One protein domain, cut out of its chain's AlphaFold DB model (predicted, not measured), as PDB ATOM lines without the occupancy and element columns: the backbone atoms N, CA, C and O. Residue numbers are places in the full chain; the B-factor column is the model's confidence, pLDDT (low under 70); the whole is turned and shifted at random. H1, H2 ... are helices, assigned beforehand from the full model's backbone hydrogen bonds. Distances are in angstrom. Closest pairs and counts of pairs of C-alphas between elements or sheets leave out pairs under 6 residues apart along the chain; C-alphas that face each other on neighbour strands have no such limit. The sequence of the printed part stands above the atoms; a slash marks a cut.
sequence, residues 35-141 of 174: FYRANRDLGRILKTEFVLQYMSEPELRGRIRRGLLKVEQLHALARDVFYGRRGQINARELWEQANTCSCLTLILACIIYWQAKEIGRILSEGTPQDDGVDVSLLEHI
ATOM      1  N   PHE A  35     179.148 271.632 199.302       86.44
ATOM      2  CA  PHE A  35     180.192 272.277 198.503       86.44
ATOM      3  C   PHE A  35     180.108 271.892 197.019       86.44
ATOM      4  O   PHE A  35     180.168 272.753 196.142       86.44
ATOM      5  N   TYR A  36     179.899 270.606 196.723       86.56
ATOM      6  CA  TYR A  36     179.713 270.133 195.348       86.56
ATOM      7  C   TYR A  36     178.450 270.733 194.711       86.56
ATOM      8  O   TYR A  36     178.470 271.127 193.547       86.56
ATOM      9  N   ARG A  37     177.358 270.847 195.480       85.38
ATOM     10  CA  ARG A  37     176.115 271.475 195.008       85.38
ATOM     11  C   ARG A  37     176.315 272.961 194.694       85.38
ATOM     12  O   ARG A  37     175.952 273.381 193.602       85.38
ATOM     13  N   ALA A  38     176.966 273.706 195.586       90.06
ATOM     14  CA  ALA A  38     177.272 275.120 195.372       90.06
ATOM     15  C   ALA A  38     178.119 275.347 194.105       90.06
ATOM     16  O   ALA A  38     177.771 276.183 193.279       90.06
ATOM     17  N   ASN A  39     179.172 274.548 193.890       91.50
ATOM     18  CA  ASN A  39     179.997 274.638 192.677       91.50
ATOM     19  C   ASN A  39     179.224 274.260 191.406       91.50
ATOM     20  O   ASN A  39     179.413 274.865 190.352       91.50
ATOM     21  N   ARG A  40     178.330 273.269 191.490       89.69
ATOM     22  CA  ARG A  40     177.470 272.888 190.366       89.69
ATOM     23  C   ARG A  40     176.508 274.012 189.986       89.69
ATOM     24  O   ARG A  40     176.311 274.252 188.795       89.69
ATOM     25  N   ASP A  41     175.903 274.665 190.971       91.62
ATOM     26  CA  ASP A  41     174.968 275.763 190.731       91.62
ATOM     27  C   ASP A  41     175.702 277.020 190.239       91.62
ATOM     28  O   ASP A  41     175.253 277.633 189.273       91.62
ATOM     29  N   LEU A  42     176.901 277.305 190.757       94.12
ATOM     30  CA  LEU A  42     177.797 278.323 190.196       94.12
ATOM     31  C   LEU A  42     178.121 278.045 188.718       94.12
ATOM     32  O   LEU A  42     177.981 278.927 187.874       94.12
ATOM     33  N   GLY A  43     178.471 276.802 188.370       93.62
ATOM     34  CA  GLY A  43     178.733 276.414 186.981       93.62
ATOM     35  C   GLY A  43     177.519 276.576 186.056       93.62
ATOM     36  O   GLY A  43     177.680 276.883 184.875       93.62
ATOM     37  N   ARG A  44     176.292 276.412 186.572       94.75
ATOM     38  CA  ARG A  44     175.057 276.676 185.810       94.75
ATOM     39  C   ARG A  44     174.851 278.166 185.562       94.75
ATOM     40  O   ARG A  44     174.475 278.521 184.446       94.75
ATOM     41  N   ILE A  45     175.108 279.009 186.561       95.50
ATOM     42  CA  ILE A  45     175.013 280.470 186.433       95.50
ATOM     43  C   ILE A  45     176.004 280.954 185.374       95.50
ATOM     44  O   ILE A  45     175.574 281.546 184.388       95.50
ATOM     45  N   LEU A  46     177.283 280.580 185.494       95.31
ATOM     46  CA  LEU A  46     178.325 280.945 184.524       95.31
ATOM     47  C   LEU A  46     177.997 280.463 183.104       95.31
ATOM     48  O   LEU A  46     178.175 281.195 182.135       95.31
ATOM     49  N   LYS A  47     177.465 279.241 182.961       94.06
ATOM     50  CA  LYS A  47     177.019 278.735 181.654       94.06
ATOM     51  C   LYS A  47     175.870 279.567 181.086       94.06
ATOM     52  O   LYS A  47     175.841 279.806 179.885       94.06
ATOM     53  N   THR A  48     174.916 279.962 181.924       96.00
ATOM     54  CA  THR A  48     173.740 280.727 181.486       96.00
ATOM     55  C   THR A  48     174.150 282.133 181.070       96.00
ATOM     56  O   THR A  48     173.780 282.571 179.987       96.00
ATOM     57  N   GLU A  49     174.984 282.793 181.873       94.81
ATOM     58  CA  GLU A  49     175.566 284.096 181.555       94.81
ATOM     59  C   GLU A  49     176.339 284.057 180.231       94.81
ATOM     60  O   GLU A  49     176.062 284.856 179.337       94.81
ATOM     61  N   PHE A  50     177.220 283.070 180.046       92.88
ATOM     62  CA  PHE A  50     177.962 282.900 178.796       92.88
ATOM     63  C   PHE A  50     177.042 282.674 177.587       92.88
ATOM     64  O   PHE A  50     177.272 283.239 176.520       92.88
ATOM     65  N   VAL A  51     175.991 281.858 177.725       93.88
ATOM     66  CA  VAL A  51     175.036 281.607 176.632       93.88
ATOM     67  C   VAL A  51     174.268 282.880 176.272       93.88
ATOM     68  O   VAL A  51     174.086 283.157 175.087       93.88
ATOM     69  N   LEU A  52     173.858 283.668 177.267       94.44
ATOM     70  CA  LEU A  52     173.194 284.951 177.039       94.44
ATOM     71  C   LEU A  52     174.136 285.944 176.345       94.44
ATOM     72  O   LEU A  52     173.754 286.527 175.332       94.44
ATOM     73  N   GLN A  53     175.385 286.071 176.805       91.56
ATOM     74  CA  GLN A  53     176.407 286.898 176.147       91.56
ATOM     75  C   GLN A  53     176.644 286.453 174.694       91.56
ATOM     76  O   GLN A  53     176.652 287.274 173.780       91.56
ATOM     77  N   TYR A  54     176.745 285.144 174.451       91.38
ATOM     78  CA  TYR A  54     176.919 284.573 173.112       91.38
ATOM     79  C   TYR A  54     175.750 284.880 172.157       91.38
ATOM     80  O   TYR A  54     175.951 285.074 170.949       91.38
ATOM     81  N   MET A  55     174.517 284.902 172.672       90.25
ATOM     82  CA  MET A  55     173.320 285.241 171.895       90.25
ATOM     83  C   MET A  55     173.217 286.741 171.605       90.25
ATOM     84  O   MET A  55     172.804 287.102 170.500       90.25
ATOM     85  N   SER A  56     173.627 287.587 172.547       92.56
ATOM     86  CA  SER A  56     173.547 289.045 172.422       92.56
ATOM     87  C   SER A  56     174.666 289.642 171.566       92.56
ATOM     88  O   SER A  56     174.415 290.574 170.807       92.56
ATOM     89  N   GLU A  57     175.889 289.108 171.645       93.44
ATOM     90  CA  GLU A  57     177.065 289.705 171.004       93.44
ATOM     91  C   GLU A  57     177.513 288.925 169.745       93.44
ATOM     92  O   GLU A  57     178.007 287.791 169.838       93.44
ATOM     93  N   PRO A  58     177.381 289.503 168.533       89.25
ATOM     94  CA  PRO A  58     177.776 288.831 167.294       89.25
ATOM     95  C   PRO A  58     179.300 288.712 167.138       89.25
ATOM     96  O   PRO A  58     179.786 287.754 166.530       89.25
ATOM     97  N   GLU A  59     180.077 289.632 167.712       88.38
ATOM     98  CA  GLU A  59     181.540 289.596 167.638       88.38
ATOM     99  C   GLU A  59     182.136 288.421 168.417       88.38
ATOM    100  O   GLU A  59     182.973 287.680 167.885       88.38
ATOM    101  N   LEU A  60     181.663 288.204 169.649       87.44
ATOM    102  CA  LEU A  60     182.030 287.061 170.486       87.44
ATOM    103  C   LEU A  60     181.724 285.745 169.765       87.44
ATOM    104  O   LEU A  60     182.571 284.848 169.691       87.44
ATOM    105  N   ARG A  61     180.545 285.663 169.144       88.19
ATOM    106  CA  ARG A  61     180.134 284.519 168.325       88.19
ATOM    107  C   ARG A  61     181.080 284.276 167.156       88.19
ATOM    108  O   ARG A  61     181.493 283.136 166.937       88.19
ATOM    109  N   GLY A  62     181.443 285.328 166.426       84.25
ATOM    110  CA  GLY A  62     182.390 285.254 165.316       84.25
ATOM    111  C   GLY A  62     183.767 284.756 165.757       84.25
ATOM    112  O   GLY A  62     184.322 283.848 165.138       84.25
ATOM    113  N   ARG A  63     184.297 285.284 166.868       85.31
ATOM    114  CA  ARG A  63     185.587 284.859 167.442       85.31
ATOM    115  C   ARG A  63     185.569 283.386 167.855       85.31
ATOM    116  O   ARG A  63     186.458 282.636 167.451       85.31
ATOM    117  N   ILE A  64     184.538 282.958 168.585       85.75
ATOM    118  CA  ILE A  64     184.379 281.561 169.017       85.75
ATOM    119  C   ILE A  64     184.251 280.634 167.809       85.75
ATOM    120  O   ILE A  64     184.933 279.614 167.749       85.75
ATOM    121  N   ARG A  65     183.427 280.994 166.818       83.12
ATOM    122  CA  ARG A  65     183.229 280.179 165.612       83.12
ATOM    123  C   ARG A  65     184.514 280.038 164.799       83.12
ATOM    124  O   ARG A  65     184.799 278.943 164.329       83.12
ATOM    125  N   ARG A  66     185.319 281.102 164.681       82.88
ATOM    126  CA  ARG A  66     186.651 281.029 164.053       82.88
ATOM    127  C   ARG A  66     187.593 280.100 164.818       82.88
ATOM    128  O   ARG A  66     188.306 279.323 164.193       82.88
ATOM    129  N   GLY A  67     187.592 280.158 166.151       83.06
ATOM    130  CA  GLY A  67     188.365 279.231 166.982       83.06
ATOM    131  C   GLY A  67     187.931 277.776 166.784       83.06
ATOM    132  O   GLY A  67     188.772 276.909 166.562       83.06
ATOM    133  N   LEU A  68     186.618 277.530 166.788       83.25
ATOM    134  CA  LEU A  68     186.040 276.204 166.586       83.25
ATOM    135  C   LEU A  68     186.395 275.639 165.207       83.25
ATOM    136  O   LEU A  68     186.884 274.519 165.125       83.25
ATOM    137  N   LEU A  69     186.231 276.434 164.145       80.75
ATOM    138  CA  LEU A  69     186.541 276.024 162.775       80.75
ATOM    139  C   LEU A  69     188.009 275.601 162.632       80.75
ATOM    140  O   LEU A  69     188.294 274.572 162.025       80.75
ATOM    141  N   LYS A  70     188.942 276.348 163.240       80.44
ATOM    142  CA  LYS A  70     190.369 275.983 163.258       80.44
ATOM    143  C   LYS A  70     190.587 274.633 163.943       80.44
ATOM    144  O   LYS A  70     191.292 273.781 163.413       80.44
ATOM    145  N   VAL A  71     189.970 274.423 165.105       81.06
ATOM    146  CA  VAL A  71     190.093 273.172 165.871       81.06
ATOM    147  C   VAL A  71     189.458 271.993 165.125       81.06
ATOM    148  O   VAL A  71     190.043 270.915 165.075       81.06
ATOM    149  N   GLU A  72     188.310 272.191 164.477       83.06
ATOM    150  CA  GLU A  72     187.664 271.180 163.634       83.06
ATOM    151  C   GLU A  72     188.526 270.799 162.429       83.06
ATOM    152  O   GLU A  72     188.677 269.609 162.145       83.06
ATOM    153  N   GLN A  73     189.136 271.782 161.759       81.19
ATOM    154  CA  GLN A  73     190.089 271.547 160.672       81.19
ATOM    155  C   GLN A  73     191.297 270.745 161.171       81.19
ATOM    156  O   GLN A  73     191.640 269.725 160.580       81.19
ATOM    157  N   LEU A  74     191.889 271.118 162.308       79.88
ATOM    158  CA  LEU A  74     192.990 270.358 162.912       79.88
ATOM    159  C   LEU A  74     192.592 268.918 163.241       79.88
ATOM    160  O   LEU A  74     193.345 267.984 162.977       79.88
ATOM    161  N   HIS A  75     191.397 268.717 163.791       81.56
ATOM    162  CA  HIS A  75     190.889 267.387 164.112       81.56
ATOM    163  C   HIS A  75     190.533 266.559 162.877       81.56
ATOM    164  O   HIS A  75     190.642 265.333 162.908       81.56
ATOM    165  N   ALA A  76     190.097 267.187 161.789       81.00
ATOM    166  CA  ALA A  76     189.913 266.512 160.514       81.00
ATOM    167  C   ALA A  76     191.267 266.096 159.911       81.00
ATOM    168  O   ALA A  76     191.414 264.920 159.582       81.00
ATOM    169  N   LEU A  77     192.284 266.965 159.932       78.38
ATOM    170  CA  LEU A  77     193.647 266.611 159.519       78.38
ATOM    171  C   LEU A  77     194.208 265.461 160.358       78.38
ATOM    172  O   LEU A  77     194.770 264.512 159.828       78.38
ATOM    173  N   ALA A  78     194.019 265.518 161.677       79.25
ATOM    174  CA  ALA A  78     194.456 264.478 162.603       79.25
ATOM    175  C   ALA A  78     193.845 263.108 162.273       79.25
ATOM    176  O   ALA A  78     194.526 262.085 162.359       79.25
ATOM    177  N   ARG A  79     192.565 263.081 161.875       76.31
ATOM    178  CA  ARG A  79     191.883 261.849 161.454       76.31
ATOM    179  C   ARG A  79     192.435 261.309 160.141       76.31
ATOM    180  O   ARG A  79     192.614 260.096 160.045       76.31
ATOM    181  N   ASP A  80     192.717 262.188 159.187       76.69
ATOM    182  CA  ASP A  80     193.268 261.802 157.889       76.69
ATOM    183  C   ASP A  80     194.712 261.300 158.040       76.69
ATOM    184  O   ASP A  80     195.049 260.222 157.570       76.69
ATOM    185  N   VAL A  81     195.560 261.977 158.819       76.25
ATOM    186  CA  VAL A  81     196.928 261.503 159.107       76.25
ATOM    187  C   VAL A  81     196.923 260.133 159.810       76.25
ATOM    188  O   VAL A  81     197.758 259.277 159.522       76.25
ATOM    189  N   PHE A  82     195.955 259.863 160.694       71.31
ATOM    190  CA  PHE A  82     195.860 258.608 161.458       71.31
ATOM    191  C   PHE A  82     195.052 257.492 160.747       71.31
ATOM    192  O   PHE A  82     194.391 256.660 161.386       71.31
ATOM    193  N   TYR A  83     195.099 257.446 159.412       62.75
ATOM    194  CA  TYR A  83     194.303 256.566 158.535       62.75
ATOM    195  C   TYR A  83     194.338 255.067 158.873       62.75
ATOM    196  O   TYR A  83     193.371 254.352 158.611       62.75
ATOM    197  N   GLY A  84     195.389 254.582 159.541       56.81
ATOM    198  CA  GLY A  84     195.552 253.163 159.866       56.81
ATOM    199  C   GLY A  84     194.423 252.542 160.702       56.81
ATOM    200  O   GLY A  84     194.246 251.325 160.638       56.81
ATOM    201  N   ARG A  85     193.653 253.327 161.482       50.03
ATOM    202  CA  ARG A  85     192.567 252.817 162.364       50.03
ATOM    203  C   ARG A  85     191.428 253.819 162.636       50.03
ATOM    204  O   ARG A  85     190.938 253.897 163.762       50.03
ATOM    205  N   ARG A  86     190.996 254.611 161.642       53.09
ATOM    206  CA  ARG A  86     189.915 255.624 161.799       53.09
ATOM    207  C   ARG A  86     190.136 256.618 162.967       53.09
ATOM    208  O   ARG A  86     189.167 257.044 163.592       53.09
ATOM    209  N   GLY A  87     191.382 256.963 163.307       54.59
ATOM    210  CA  GLY A  87     191.658 257.893 164.417       54.59
ATOM    211  C   GLY A  87     191.535 257.314 165.837       54.59
ATOM    212  O   GLY A  87     191.498 258.089 166.786       54.59
ATOM    213  N   GLN A  88     191.440 255.989 166.025       55.16
ATOM    214  CA  GLN A  88     191.338 255.389 167.367       55.16
ATOM    215  C   GLN A  88     192.707 254.989 167.935       55.16
ATOM    216  O   GLN A  88     193.352 254.056 167.449       55.16
ATOM    217  N   ILE A  89     193.123 255.669 169.008       59.00
ATOM    218  CA  ILE A  89     194.300 255.317 169.811       59.00
ATOM    219  C   ILE A  89     193.926 254.131 170.716       59.00
ATOM    220  O   ILE A  89     193.429 254.306 171.823       59.00
ATOM    221  N   ASN A  90     194.151 252.905 170.240       55.69
ATOM    222  CA  ASN A  90     193.932 251.681 171.023       55.69
ATOM    223  C   ASN A  90     195.186 251.302 171.819       55.69
ATOM    224  O   ASN A  90     195.695 250.191 171.680       55.69
ATOM    225  N   ALA A  91     195.702 252.237 172.612       60.00
ATOM    226  CA  ALA A  91     196.747 251.945 173.583       60.00
ATOM    227  C   ALA A  91     196.083 251.699 174.942       60.00
ATOM    228  O   ALA A  91     195.180 252.446 175.331       60.00
ATOM    229  N   ARG A  92     196.438 250.603 175.616       61.25
ATOM    230  CA  ARG A  92     195.763 250.175 176.855       61.25
ATOM    231  C   ARG A  92     196.200 251.029 178.047       61.25
ATOM    232  O   ARG A  92     195.417 251.226 178.972       61.25
ATOM    233  N   GLU A  93     197.413 251.565 177.966       73.94
ATOM    234  CA  GLU A  93     198.051 252.389 178.983       73.94
ATOM    235  C   GLU A  93     197.977 253.883 178.639       73.94
ATOM    236  O   GLU A  93     198.152 254.290 177.488       73.94
ATOM    237  N   LEU A  94     197.777 254.727 179.656       75.50
ATOM    238  CA  LEU A  94     197.664 256.185 179.484       75.50
ATOM    239  C   LEU A  94     198.937 256.816 178.897       75.50
ATOM    240  O   LEU A  94     198.853 257.772 178.126       75.50
ATOM    241  N   TRP A  95     200.115 256.278 179.229       78.69
ATOM    242  CA  TRP A  95     201.393 256.796 178.734       78.69
ATOM    243  C   TRP A  95     201.562 256.565 177.223       78.69
ATOM    244  O   TRP A  95     202.033 257.450 176.510       78.69
ATOM    245  N   GLU A  96     201.109 255.417 176.711       75.31
ATOM    246  CA  GLU A  96     201.158 255.093 175.281       75.31
ATOM    247  C   GLU A  96     200.202 255.985 174.484       75.31
ATOM    248  O   GLU A  96     200.524 256.427 173.375       75.31
ATOM    249  N   GLN A  97     199.035 256.296 175.063       78.00
ATOM    250  CA  GLN A  97     198.080 257.226 174.464       78.00
ATOM    251  C   GLN A  97     198.656 258.641 174.390       78.00
ATOM    252  O   GLN A  97     198.569 259.284 173.341       78.00
ATOM    253  N   ALA A  98     199.287 259.103 175.473       81.94
ATOM    254  CA  ALA A  98     199.937 260.408 175.527       81.94
ATOM    255  C   ALA A  98     201.078 260.514 174.506       81.94
ATOM    256  O   ALA A  98     201.148 261.494 173.765       81.94
ATOM    257  N   ASN A  99     201.921 259.482 174.402       83.19
ATOM    258  CA  ASN A  99     203.013 259.449 173.431       83.19
ATOM    259  C   ASN A  99     202.492 259.457 171.982       83.19
ATOM    260  O   ASN A  99     202.963 260.228 171.146       83.19
ATOM    261  N   THR A 100     201.450 258.671 171.694       80.69
ATOM    262  CA  THR A 100     200.802 258.653 170.371       80.69
ATOM    263  C   THR A 100     200.202 260.017 170.022       80.69
ATOM    264  O   THR A 100     200.394 260.516 168.912       80.69
ATOM    265  N   CYS A 101     199.507 260.651 170.968       82.19
ATOM    266  CA  CYS A 101     198.927 261.978 170.779       82.19
ATOM    267  C   CYS A 101     200.003 263.059 170.592       82.19
ATOM    268  O   CYS A 101     199.817 263.980 169.794       82.19
ATOM    269  N   SER A 102     201.130 262.946 171.298       85.69
ATOM    270  CA  SER A 102     202.268 263.855 171.157       85.69
ATOM    271  C   SER A 102     202.902 263.730 169.771       85.69
ATOM    272  O   SER A 102     203.038 264.730 169.069       85.69
ATOM    273  N   CYS A 103     203.174 262.503 169.321       85.69
ATOM    274  CA  CYS A 103     203.696 262.234 167.981       85.69
ATOM    275  C   CYS A 103     202.750 262.748 166.881       85.69
ATOM    276  O   CYS A 103     203.182 263.440 165.959       85.69
ATOM    277  N   LEU A 104     201.442 262.502 167.013       84.25
ATOM    278  CA  LEU A 104     200.436 263.029 166.088       84.25
ATOM    279  C   LEU A 104     200.456 264.562 166.047       84.25
ATOM    280  O   LEU A 104     200.450 265.149 164.970       84.25
ATOM    281  N   THR A 105     200.523 265.210 167.212       85.75
ATOM    282  CA  THR A 105     200.615 266.674 167.316       85.75
ATOM    283  C   THR A 105     201.864 267.216 166.622       85.75
ATOM    284  O   THR A 105     201.779 268.231 165.934       85.75
ATOM    285  N   LEU A 106     203.007 266.532 166.745       88.25
ATOM    286  CA  LEU A 106     204.239 266.918 166.051       88.25
ATOM    287  C   LEU A 106     204.088 266.825 164.528       88.25
ATOM    288  O   LEU A 106     204.423 267.778 163.828       88.25
ATOM    289  N   ILE A 107     203.526 265.729 164.014       85.50
ATOM    290  CA  ILE A 107     203.287 265.562 162.570       85.50
ATOM    291  C   ILE A 107     202.336 266.649 162.052       85.50
ATOM    292  O   ILE A 107     202.603 267.263 161.018       85.50
ATOM    293  N   LEU A 108     201.259 266.933 162.789       84.56
ATOM    294  CA  LEU A 108     200.329 268.017 162.465       84.56
ATOM    295  C   LEU A 108     201.045 269.368 162.394       84.56
ATOM    296  O   LEU A 108     200.867 270.099 161.421       84.56
ATOM    297  N   ALA A 109     201.887 269.679 163.382       86.56
ATOM    298  CA  ALA A 109     202.666 270.913 163.402       86.56
ATOM    299  C   ALA A 109     203.607 271.020 162.190       86.56
ATOM    300  O   ALA A 109     203.681 272.084 161.577       86.56
ATOM    301  N   CYS A 110     204.267 269.927 161.791       87.69
ATOM    302  CA  CYS A 110     205.112 269.899 160.594       87.69
ATOM    303  C   CYS A 110     204.319 270.170 159.305       87.69
ATOM    304  O   CYS A 110     204.771 270.951 158.468       87.69
ATOM    305  N   ILE A 111     203.134 269.567 159.148       84.25
ATOM    306  CA  ILE A 111     202.274 269.789 157.973       84.25
ATOM    307  C   ILE A 111     201.810 271.248 157.920       84.25
ATOM    308  O   ILE A 111     201.910 271.882 156.872       84.25
ATOM    309  N   ILE A 112     201.345 271.800 159.044       84.00
ATOM    310  CA  ILE A 112     200.885 273.196 159.124       84.00
ATOM    311  C   ILE A 112     202.032 274.162 158.823       84.00
ATOM    312  O   ILE A 112     201.844 275.127 158.086       84.00
ATOM    313  N   TYR A 113     203.227 273.891 159.355       86.31
ATOM    314  CA  TYR A 113     204.417 274.682 159.066       86.31
ATOM    315  C   TYR A 113     204.764 274.662 157.573       86.31
ATOM    316  O   TYR A 113     205.046 275.710 156.995       86.31
ATOM    317  N   TRP A 114     204.684 273.492 156.930       85.56
ATOM    318  CA  TRP A 114     204.879 273.379 155.487       85.56
ATOM    319  C   TRP A 114     203.841 274.189 154.701       85.56
ATOM    320  O   TRP A 114     204.224 274.940 153.808       85.56
ATOM    321  N   GLN A 115     202.553 274.105 155.059       83.81
ATOM    322  CA  GLN A 115     201.499 274.895 154.407       83.81
ATOM    323  C   GLN A 115     201.744 276.400 154.544       83.81
ATOM    324  O   GLN A 115     201.665 277.129 153.560       83.81
ATOM    325  N   ALA A 116     202.093 276.869 155.744       83.62
ATOM    326  CA  ALA A 116     202.388 278.279 155.978       83.62
ATOM    327  C   ALA A 116     203.606 278.754 155.167       83.62
ATOM    328  O   ALA A 116     203.572 279.835 154.580       83.62
ATOM    329  N   LYS A 117     204.662 277.933 155.096       86.81
ATOM    330  CA  LYS A 117     205.849 278.221 154.284       86.81
ATOM    331  C   LYS A 117     205.513 278.292 152.793       86.81
ATOM    332  O   LYS A 117     205.995 279.192 152.115       86.81
ATOM    333  N   GLU A 118     204.697 277.369 152.293       83.31
ATOM    334  CA  GLU A 118     204.324 277.311 150.878       83.31
ATOM    335  C   GLU A 118     203.432 278.491 150.474       83.31
ATOM    336  O   GLU A 118     203.693 279.131 149.459       83.31
ATOM    337  N   ILE A 119     202.445 278.848 151.305       80.75
ATOM    338  CA  ILE A 119     201.629 280.056 151.109       80.75
ATOM    339  C   ILE A 119     202.522 281.303 151.102       80.75
ATOM    340  O   ILE A 119     202.373 282.158 150.232       80.75
ATOM    341  N   GLY A 120     203.482 281.389 152.033       82.44
ATOM    342  CA  GLY A 120     204.452 282.482 152.077       82.44
ATOM    343  C   GLY A 120     205.317 282.562 150.817       82.44
ATOM    344  O   GLY A 120     205.547 283.657 150.310       82.44
ATOM    345  N   ARG A 121     205.742 281.414 150.274       84.25
ATOM    346  CA  ARG A 121     206.499 281.352 149.019       84.25
ATOM    347  C   ARG A 121     205.669 281.857 147.839       84.25
ATOM    348  O   ARG A 121     206.127 282.743 147.127       84.25
ATOM    349  N   ILE A 122     204.444 281.352 147.674       81.56
ATOM    350  CA  ILE A 122     203.540 281.769 146.589       81.56
ATOM    351  C   ILE A 122     203.251 283.272 146.675       81.56
ATOM    352  O   ILE A 122     203.267 283.949 145.656       81.56
ATOM    353  N   LEU A 123     203.052 283.813 147.879       77.12
ATOM    354  CA  LEU A 123     202.820 285.247 148.065       77.12
ATOM    355  C   LEU A 123     204.061 286.101 147.756       77.12
ATOM    356  O   LEU A 123     203.920 287.254 147.364       77.12
ATOM    357  N   SER A 124     205.268 285.560 147.952       76.62
ATOM    358  CA  SER A 124     206.517 286.254 147.612       76.62
ATOM    359  C   SER A 124     206.883 286.179 146.127       76.62
ATOM    360  O   SER A 124     207.568 287.067 145.632       76.62
ATOM    361  N   GLU A 125     206.454 285.120 145.434       77.12
ATOM    362  CA  GLU A 125     206.744 284.877 144.014       77.12
ATOM    363  C   GLU A 125     205.642 285.419 143.086       77.12
ATOM    364  O   GLU A 125     205.931 285.787 141.950       77.12
ATOM    365  N   GLY A 126     204.391 285.476 143.552       65.56
ATOM    366  CA  GLY A 126     203.249 286.003 142.806       65.56
ATOM    367  C   GLY A 126     203.016 287.491 143.062       65.56
ATOM    368  O   GLY A 126     203.121 287.959 144.193       65.56
ATOM    369  N   THR A 127     202.655 288.239 142.020       61.03
ATOM    370  CA  THR A 127     202.196 289.631 142.124       61.03
ATOM    371  C   THR A 127     200.674 289.627 142.348       61.03
ATOM    372  O   THR A 127     199.925 289.500 141.382       61.03
ATOM    373  N   PRO A 128     200.157 289.777 143.587       60.12
ATOM    374  CA  PRO A 128     198.718 289.641 143.871       60.12
ATOM    375  C   PRO A 128     197.839 290.667 143.131       60.12
ATOM    376  O   PRO A 128     196.645 290.450 142.945       60.12
ATOM    377  N   GLN A 129     198.438 291.773 142.683       56.31
ATOM    378  CA  GLN A 129     197.778 292.829 141.913       56.31
ATOM    379  C   GLN A 129     197.514 292.452 140.447       56.31
ATOM    380  O   GLN A 129     196.557 292.973 139.882       56.31
ATOM    381  N   ASP A 130     198.302 291.549 139.853       57.75
ATOM    382  CA  ASP A 130     198.124 291.114 138.453       57.75
ATOM    383  C   ASP A 130     197.026 290.039 138.323       57.75
ATOM    384  O   ASP A 130     196.348 289.953 137.303       57.75
ATOM    385  N   ASP A 131     196.780 289.277 139.398       63.00
ATOM    386  CA  ASP A 131     195.762 288.215 139.460       63.00
ATOM    387  C   ASP A 131     194.401 288.687 140.023       63.00
ATOM    388  O   ASP A 131     193.478 287.888 140.197       63.00
ATOM    389  N   GLY A 132     194.252 289.982 140.338       61.62
ATOM    390  CA  GLY A 132     193.009 290.545 140.886       61.62
ATOM    391  C   GLY A 132     192.662 290.052 142.298       61.62
ATOM    392  O   GLY A 132     191.497 290.098 142.703       61.62
ATOM    393  N   VAL A 133     193.653 289.567 143.051       63.19
ATOM    394  CA  VAL A 133     193.465 289.057 144.410       63.19
ATOM    395  C   VAL A 133     193.587 290.211 145.396       63.19
ATOM    396  O   VAL A 133     194.659 290.783 145.592       63.19
ATOM    397  N   ASP A 134     192.477 290.543 146.050       67.75
ATOM    398  CA  ASP A 134     192.474 291.536 147.115       67.75
ATOM    399  C   ASP A 134     193.281 291.023 148.319       67.75
ATOM    400  O   ASP A 134     192.945 290.025 148.966       67.75
ATOM    401  N   VAL A 135     194.374 291.728 148.611       66.38
ATOM    402  CA  VAL A 135     195.322 291.440 149.697       66.38
ATOM    403  C   VAL A 135     194.607 291.426 151.054       66.38
ATOM    404  O   VAL A 135     195.025 290.696 151.956       66.38
ATOM    405  N   SER A 136     193.487 292.144 151.197       67.62
ATOM    406  CA  SER A 136     192.658 292.123 152.407       67.62
ATOM    407  C   SER A 136     192.002 290.761 152.680       67.62
ATOM    408  O   SER A 136     191.773 290.423 153.841       67.62
ATOM    409  N   LEU A 137     191.764 289.921 151.662       65.75
ATOM    410  CA  LEU A 137     191.241 288.564 151.876       65.75
ATOM    411  C   LEU A 137     192.288 287.591 152.436       65.75
ATOM    412  O   LEU A 137     191.901 286.585 153.036       65.75
ATOM    413  N   LEU A 138     193.590 287.883 152.308       65.75
ATOM    414  CA  LEU A 138     194.656 287.031 152.852       65.75
ATOM    415  C   LEU A 138     194.566 286.902 154.379       65.75
ATOM    416  O   LEU A 138     194.871 285.840 154.921       65.75
ATOM    417  N   GLU A 139     194.072 287.933 155.075       67.00
ATOM    418  CA  GLU A 139     193.864 287.912 156.531       67.00
ATOM    419  C   GLU A 139     192.823 286.858 156.962       67.00
ATOM    420  O   GLU A 139     192.804 286.388 158.105       67.00
ATOM    421  N   HIS A 140     191.950 286.443 156.042       67.94
ATOM    422  CA  HIS A 140     190.890 285.472 156.299       67.94
ATOM    423  C   HIS A 140     191.242 284.041 155.875       67.94
ATOM    424  O   HIS A 140     190.481 283.114 156.176       67.94
ATOM    425  N   ILE A 141     192.392 283.828 155.231       68.31
ATOM    426  CA  ILE A 141     192.822 282.498 154.800       68.31
ATOM    427  C   ILE A 141     193.367 281.721 156.002       68.31
ATOM    428  O   ILE A 141     194.334 282.108 156.656       68.31
TER     429      ILE A 141
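What this domain is: This is residues 35 to 141 of the 174 residues of the protein "DDE_Tnp_Tn3 domain-containing protein" of Acidobacteria bacterium RBG_16_68_9 (UniProt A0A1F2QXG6). Three long helices make a flat, open zigzag: H1 meets H2 at a corner, and residues 74 to 81 of H2 cross H3, the longest. Short H4 follows a loop after H3 and touches no helix. The 107 printed residues, all helix in class with four named helices and no named strand, are extended: radius of gyration of the C-alphas 20.7 A, spans 64 by 45 by 19 A.

How they stand to each other: H1, residues 35 to 56, and H2, residues 58 to 81, touch only at the corner, about perpendicular at 74 degrees; their closest C-alphas, of Tyr 54 and Arg 61, are 5.8 A apart. H2 touches residues 104 to 108 alone of H3, residues 94 to 125, only just about perpendicular at 72 degrees; their closest C-alphas, of Ala 78 and Leu 108, are 6.9 A apart. H4, residues 135 to 140, is apart from H1, H2 and H3. Every O i to N i+4 pair is within hydrogen-bond range in H1, H2 and H3; in H4 0 of 2 are, and 2 of 3 O i to N i+3 pairs.

Where its parts are: H1 begins at C-alpha 35 (180.192, 272.277, 198.503) and measures 31.7 A, H2 34.4 A and H3 46.5 A. H4 ends at C-alpha 140 (190.890, 285.472, 156.299).

The domain as a whole: The printed part has no cut; the link H2 to H3 is long. Residues 83 to 92 and 126 to 141 have pLDDT under 70.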